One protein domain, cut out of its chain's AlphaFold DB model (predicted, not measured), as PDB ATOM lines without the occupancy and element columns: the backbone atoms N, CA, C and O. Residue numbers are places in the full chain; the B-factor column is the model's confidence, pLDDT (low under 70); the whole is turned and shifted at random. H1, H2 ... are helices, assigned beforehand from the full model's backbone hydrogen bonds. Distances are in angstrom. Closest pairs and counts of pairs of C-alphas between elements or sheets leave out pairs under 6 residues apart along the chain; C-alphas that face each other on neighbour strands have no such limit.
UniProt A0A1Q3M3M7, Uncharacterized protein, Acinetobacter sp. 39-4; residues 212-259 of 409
ATOM      1  N   TRP A 212     175.093 -15.381 -25.401       84.88
ATOM      2  CA  TRP A 212     174.182 -14.360 -25.928       84.88
ATOM      3  C   TRP A 212     174.584 -13.868 -27.330       84.88
ATOM      4  O   TRP A 212     173.723 -13.511 -28.132       84.88
ATOM      5  N   TRP A 213     175.877 -13.884 -27.678       87.88
ATOM      6  CA  TRP A 213     176.336 -13.496 -29.014       87.88
ATOM      7  C   TRP A 213     176.006 -14.568 -30.056       87.88
ATOM      8  O   TRP A 213     175.613 -14.261 -31.185       87.88
ATOM      9  N   GLU A 214     176.125 -15.842 -29.680       88.44
ATOM     10  CA  GLU A 214     175.691 -16.954 -30.527       88.44
ATOM     11  C   GLU A 214     174.164 -16.965 -30.699       88.44
ATOM     12  O   GLU A 214     173.668 -17.233 -31.795       88.44
ATOM     13  N   GLU A 215     173.410 -16.598 -29.661       90.06
ATOM     14  CA  GLU A 215     171.960 -16.381 -29.742       90.06
ATOM     15  C   GLU A 215     171.607 -15.211 -30.669       90.06
ATOM     16  O   GLU A 215     170.789 -15.384 -31.574       90.06
ATOM     17  N   ALA A 216     172.291 -14.069 -30.550       87.31
ATOM     18  CA  ALA A 216     172.114 -12.925 -31.446       87.31
ATOM     19  C   ALA A 216     172.388 -13.299 -32.914       87.31
ATOM     20  O   ALA A 216     171.625 -12.931 -33.807       87.31
ATOM     21  N   LYS A 217     173.438 -14.092 -33.191       89.31
ATOM     22  CA  LYS A 217     173.714 -14.618 -34.542       89.31
ATOM     23  C   LYS A 217     172.604 -15.532 -35.052       89.31
ATOM     24  O   LYS A 217     172.269 -15.467 -36.237       89.31
ATOM     25  N   LYS A 218     172.071 -16.414 -34.199       91.56
ATOM     26  CA  LYS A 218     170.965 -17.314 -34.559       91.56
ATOM     27  C   LYS A 218     169.706 -16.516 -34.885       91.56
ATOM     28  O   LYS A 218     169.143 -16.722 -35.958       91.56
ATOM     29  N   LEU A 219     169.337 -15.562 -34.031       90.69
ATOM     30  CA  LEU A 219     168.198 -14.669 -34.250       90.69
ATOM     31  C   LEU A 219     168.376 -13.848 -35.529       90.69
ATOM     32  O   LEU A 219     167.482 -13.817 -36.364       90.69
ATOM     33  N   ARG A 220     169.571 -13.298 -35.777       86.06
ATOM     34  CA  ARG A 220     169.875 -12.552 -37.007       86.06
ATOM     35  C   ARG A 220     169.659 -13.362 -38.287       86.06
ATOM     36  O   ARG A 220     169.290 -12.797 -39.311       86.06
ATOM     37  N   LYS A 221     169.918 -14.674 -38.257       88.88
ATOM     38  CA  LYS A 221     169.649 -15.569 -39.397       88.88
ATOM     39  C   LYS A 221     168.155 -15.831 -39.598       88.88
ATOM     40  O   LYS A 221     167.749 -16.104 -40.722       88.88
ATOM     41  N   GLN A 222     167.365 -15.784 -38.527       90.38
ATOM     42  CA  GLN A 222     165.915 -15.996 -38.557       90.38
ATOM     43  C   GLN A 222     165.156 -14.715 -38.937       90.38
ATOM     44  O   GLN A 222     164.113 -14.781 -39.586       90.38
ATOM     45  N   THR A 223     165.688 -13.546 -38.583       86.56
ATOM     46  CA  THR A 223     165.069 -12.253 -38.877       86.56
ATOM     47  C   THR A 223     165.250 -11.868 -40.348       86.56
ATOM     48  O   THR A 223     166.322 -11.449 -40.780       86.56
ATOM     49  N   ILE A 224     164.168 -11.959 -41.129       78.75
ATOM     50  CA  ILE A 224     164.142 -11.586 -42.559       78.75
ATOM     51  C   ILE A 224     164.197 -10.059 -42.741       78.75
ATOM     52  O   ILE A 224     164.776  -9.553 -43.703       78.75
ATOM     53  N   LYS A 225     163.600  -9.304 -41.811       82.50
ATOM     54  CA  LYS A 225     163.456  -7.849 -41.910       82.50
ATOM     55  C   LYS A 225     164.556  -7.144 -41.120       82.50
ATOM     56  O   LYS A 225     164.475  -7.023 -39.905       82.50
ATOM     57  N   LYS A 226     165.575  -6.659 -41.826       84.56
ATOM     58  CA  LYS A 226     166.585  -5.767 -41.245       84.56
ATOM     59  C   LYS A 226     165.998  -4.364 -41.131       84.56
ATOM     60  O   LYS A 226     165.410  -3.882 -42.100       84.56
ATOM     61  N   ARG A 227     166.166  -3.707 -39.983       89.31
ATOM     62  CA  ARG A 227     165.765  -2.302 -39.802       89.31
ATOM     63  C   ARG A 227     166.972  -1.405 -39.565       89.31
ATOM     64  O   ARG A 227     168.026  -1.855 -39.110       89.31
ATOM     65  N   GLU A 228     166.813  -0.132 -39.908       88.31
ATOM     66  CA  GLU A 228     167.748   0.902 -39.476       88.31
ATOM     67  C   GLU A 228     167.500   1.200 -37.999       88.31
ATOM     68  O   GLU A 228     166.360   1.376 -37.569       88.31
ATOM     69  N   LEU A 229     168.579   1.191 -37.224       88.69
ATOM     70  CA  LEU A 229     168.540   1.474 -35.796       88.69
ATOM     71  C   LEU A 229     168.499   2.979 -35.572       88.69
ATOM     72  O   LEU A 229     169.249   3.712 -36.228       88.69
ATOM     73  N   ASN A 230     167.691   3.430 -34.614       92.50
ATOM     74  CA  ASN A 230     167.737   4.826 -34.185       92.50
ATOM     75  C   ASN A 230     169.054   5.118 -33.423       92.50
ATOM     76  O   ASN A 230     169.824   4.209 -33.105       92.50
ATOM     77  N   LYS A 231     169.358   6.398 -33.169       91.62
ATOM     78  CA  LYS A 231     170.623   6.788 -32.514       91.62
ATOM     79  C   LYS A 231     170.757   6.224 -31.096       91.62
ATOM     80  O   LYS A 231     171.858   5.836 -30.722       91.62
ATOM     81  N   ASP A 232     169.661   6.135 -30.353       91.38
ATOM     82  CA  ASP A 232     169.667   5.664 -28.965       91.38
ATOM     83  C   ASP A 232     169.941   4.153 -28.891       91.38
ATOM     84  O   ASP A 232     170.745   3.704 -28.082       91.38
ATOM     85  N   GLU A 233     169.359   3.365 -29.798       89.56
ATOM     86  CA  GLU A 233     169.637   1.934 -29.961       89.56
ATOM     87  C   GLU A 233     171.093   1.690 -30.383       89.56
ATOM     88  O   GLU A 233     171.724   0.748 -29.905       89.56
ATOM     89  N   GLN A 234     171.644   2.540 -31.258       88.44
ATOM     90  CA  GLN A 234     173.059   2.469 -31.638       88.44
ATOM     91  C   GLN A 234     173.981   2.776 -30.451       88.44
ATOM     92  O   GLN A 234     174.978   2.077 -30.276       88.44
ATOM     93  N   ASP A 235     173.653   3.784 -29.637       90.00
ATOM     94  CA  ASP A 235     174.413   4.132 -28.433       90.00
ATOM     95  C   ASP A 235     174.332   3.018 -27.378       90.00
ATOM     96  O   ASP A 235     175.356   2.606 -26.839       90.00
ATOM     97  N   LEU A 236     173.144   2.445 -27.159       88.12
ATOM     98  CA  LEU A 236     172.948   1.300 -26.265       88.12
ATOM     99  C   LEU A 236     173.736   0.068 -26.718       88.12
ATOM    100  O   LEU A 236     174.402  -0.559 -25.898       88.12
ATOM    101  N   ILE A 237     173.707  -0.267 -28.015       86.69
ATOM    102  CA  ILE A 237     174.517  -1.368 -28.556       86.69
ATOM    103  C   ILE A 237     176.000  -1.083 -28.370       86.69
ATOM    104  O   ILE A 237     176.744  -1.987 -28.007       86.69
ATOM    105  N   LYS A 238     176.441   0.150 -28.623       87.81
ATOM    106  CA  LYS A 238     177.846   0.513 -28.475       87.81
ATOM    107  C   LYS A 238     178.298   0.360 -27.021       87.81
ATOM    108  O   LYS A 238     179.248  -0.368 -26.777       87.81
ATOM    109  N   LYS A 239     177.550   0.916 -26.066       86.50
ATOM    110  CA  LYS A 239     177.809   0.767 -24.625       86.50
ATOM    111  C   LYS A 239     177.792  -0.690 -24.170       86.50
ATOM    112  O   LYS A 239     178.632  -1.105 -23.380       86.50
ATOM    113  N   ALA A 240     176.872  -1.492 -24.701       83.50
ATOM    114  CA  ALA A 240     176.842  -2.930 -24.464       83.50
ATOM    115  C   ALA A 240     178.097  -3.627 -25.021       83.50
ATOM    116  O   ALA A 240     178.737  -4.399 -24.317       83.50
ATOM    117  N   LEU A 241     178.488  -3.333 -26.265       83.06
ATOM    118  CA  LEU A 241     179.682  -3.892 -26.909       83.06
ATOM    119  C   LEU A 241     180.999  -3.423 -26.284       83.06
ATOM    120  O   LEU A 241     181.992  -4.131 -26.433       83.06
ATOM    121  N   ASP A 242     180.980  -2.279 -25.608       83.31
ATOM    122  CA  ASP A 242     182.084  -1.728 -24.822       83.31
ATOM    123  C   ASP A 242     182.067  -2.258 -23.367       83.31
ATOM    124  O   ASP A 242     183.011  -2.043 -22.615       83.31
ATOM    125  N   GLY A 243     181.037  -3.026 -22.983       77.25
ATOM    126  CA  GLY A 243     180.941  -3.704 -21.685       77.25
ATOM    127  C   GLY A 243     180.366  -2.850 -20.558       77.25
ATOM    128  O   GLY A 243     180.285  -3.320 -19.426       77.25
ATOM    129  N   GLU A 244     179.924  -1.624 -20.852       82.81
ATOM    130  CA  GLU A 244     179.338  -0.700 -19.874       82.81
ATOM    131  C   GLU A 244     177.952  -1.157 -19.387       82.81
ATOM    132  O   GLU A 244     177.525  -0.807 -18.287       82.81
ATOM    133  N   ILE A 245     177.235  -1.939 -20.203       79.19
ATOM    134  CA  ILE A 245     175.884  -2.432 -19.906       79.19
ATOM    135  C   ILE A 245     175.894  -3.960 -19.891       79.19
ATOM    136  O   ILE A 245     176.408  -4.605 -20.806       79.19
ATOM    137  N   SER A 246     175.281  -4.558 -18.866       74.88
ATOM    138  CA  SER A 246     175.124  -6.010 -18.793       74.88
ATOM    139  C   SER A 246     174.209  -6.512 -19.915       74.88
ATOM    140  O   SER A 246     173.027  -6.196 -19.964       74.88
ATOM    141  N   ILE A 247     174.742  -7.348 -20.804       67.50
ATOM    142  CA  ILE A 247     174.066  -7.805 -22.035       67.50
ATOM    143  C   ILE A 247     173.094  -8.972 -21.765       67.50
ATOM    144  O   ILE A 247     172.738  -9.737 -22.657       67.50
ATOM    145  N   LYS A 248     172.656  -9.148 -20.514       66.38
ATOM    146  CA  LYS A 248     171.642 -10.156 -20.165       66.38
ATOM    147  C   LYS A 248     170.229  -9.738 -20.581       66.38
ATOM    148  O   LYS A 248     169.308 -10.546 -20.494       66.38
ATOM    149  N   ASP A 249     170.065  -8.516 -21.072       73.00
ATOM    150  CA  ASP A 249     168.781  -8.017 -21.534       73.00
ATOM    151  C   ASP A 249     168.464  -8.562 -22.930       73.00
ATOM    152  O   ASP A 249     169.117  -8.224 -23.921       73.00
ATOM    153  N   ASN A 250     167.389  -9.355 -23.026       81.62
ATOM    154  CA  ASN A 250     166.829  -9.863 -24.289       81.62
ATOM    155  C   ASN A 250     166.620  -8.758 -25.346       81.62
ATOM    156  O   ASN A 250     166.622  -9.035 -26.545       81.62
ATOM    157  N   ILE A 251     166.465  -7.509 -24.896       84.88
ATOM    158  CA  ILE A 251     166.336  -6.309 -25.725       84.88
ATOM    159  C   ILE A 251     167.616  -6.051 -26.532       84.88
ATOM    160  O   ILE A 251     167.550  -5.800 -27.729       84.88
ATOM    161  N   ILE A 252     168.803  -6.146 -25.929       80.88
ATOM    162  CA  ILE A 252     170.058  -5.859 -26.643       80.88
ATOM    163  C   ILE A 252     170.320  -6.936 -27.704       80.88
ATOM    164  O   ILE A 252     170.741  -6.629 -28.820       80.88
ATOM    165  N   ILE A 253     170.010  -8.195 -27.382       83.25
ATOM    166  CA  ILE A 253     170.145  -9.330 -28.302       83.25
ATOM    167  C   ILE A 253     169.222  -9.156 -29.518       83.25
ATOM    168  O   ILE A 253     169.665  -9.360 -30.652       83.25
ATOM    169  N   SER A 254     167.962  -8.747 -29.316       82.06
ATOM    170  CA  SER A 254     167.018  -8.524 -30.418       82.06
ATOM    171  C   SER A 254     167.415  -7.329 -31.288       82.06
ATOM    172  O   SER A 254     167.428  -7.449 -32.513       82.06
ATOM    173  N   ILE A 255     167.845  -6.214 -30.684       84.50
ATOM    174  CA  ILE A 255     168.324  -5.037 -31.425       84.50
ATOM    175  C   ILE A 255     169.571  -5.396 -32.259       84.50
ATOM    176  O   ILE A 255     169.655  -5.046 -33.441       84.50
ATOM    177  N   LEU A 256     170.523  -6.151 -31.694       83.75
ATOM    178  CA  LEU A 256     171.693  -6.653 -32.429       83.75
ATOM    179  C   LEU A 256     171.303  -7.576 -33.589       83.75
ATOM    180  O   LEU A 256     171.906  -7.498 -34.665       83.75
ATOM    181  N   ALA A 257     170.305  -8.438 -33.388       83.06
ATOM    182  CA  ALA A 257     169.820  -9.358 -34.409       83.06
ATOM    183  C   ALA A 257     169.120  -8.638 -35.576       83.06
ATOM    184  O   ALA A 257     169.281  -9.036 -36.729       83.06
ATOM    185  N   GLU A 258     168.380  -7.565 -35.296       84.31
ATOM    186  CA  GLU A 258     167.617  -6.788 -36.284       84.31
ATOM    187  C   GLU A 258     168.458  -5.756 -37.053       84.31
ATOM    188  O   GLU A 258     168.037  -5.250 -38.101       84.31
ATOM    189  N   SER A 259     169.662  -5.451 -36.563       84.00
ATOM    190  CA  SER A 259     170.537  -4.435 -37.139       84.00
ATOM    191  C   SER A 259     171.059  -4.796 -38.539       84.00
ATOM    192  O   SER A 259     171.633  -5.870 -38.782       84.00
TER     193      SER A 259
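What this domain is: This is residues 212 to 259 of the 409 residues of an uncharacterized protein of Acinetobacter sp. 39-4 (UniProt A0A1Q3M3M7). Three short helices form a small group in which the last one, H3, sits in the middle, with H1 on one side of it and H2 on the other. H1 and H2 do not reach each other across H3, and the link of residues 223 to 230 curves from one side to the other. The printed part has 48 residues, with H1, H2 and H3 in that order along the chain and no named strand; the class is all helix. It is compact, with a radius of gyration of the C-alphas of 10.2 A, and the C-alphas span 29 by 22 by 13 A.

Where its parts are: H1 runs from residue 212, C-alpha at (174.182, -14.360, -25.928), to residue 222 and is 15.2 A long from first to last C-alpha. H2, residues 231 to 241, begins at C-alpha 231 at (170.623, 6.788, -32.514) and is 15.1 A long. H3, residues 250 to 258, is 12.4 A long and ends at C-alpha 258 at (167.617, -6.788, -36.284).

How they stand to each other: H1 and H3 touch, the closest C-alphas being those of Arg 220 and Ala 257, 4.1 A apart. They run the same way at a steep tilt of 45 degrees. H2 and H3 touch too, with the C-alphas of Ile 237 and Ile 252 closest at 6.6 A. They run opposite ways at a steep tilt of 69.8 degrees, only just short of about perpendicular. H1 and H2 are apart. In H1, H2 and H3 every O i to N i+4 pair is within hydrogen-bond range.

The domain as a whole: The two C-alphas farthest apart are those of Ile 224 and Glu 244, at 29.4 A. The printed part has no cut, and both links, H1 to H2 and H2 to H3, are short, with 8 residues each. The mean pLDDT of the printed part is 84.8, and residues 247 to 248 are under 70.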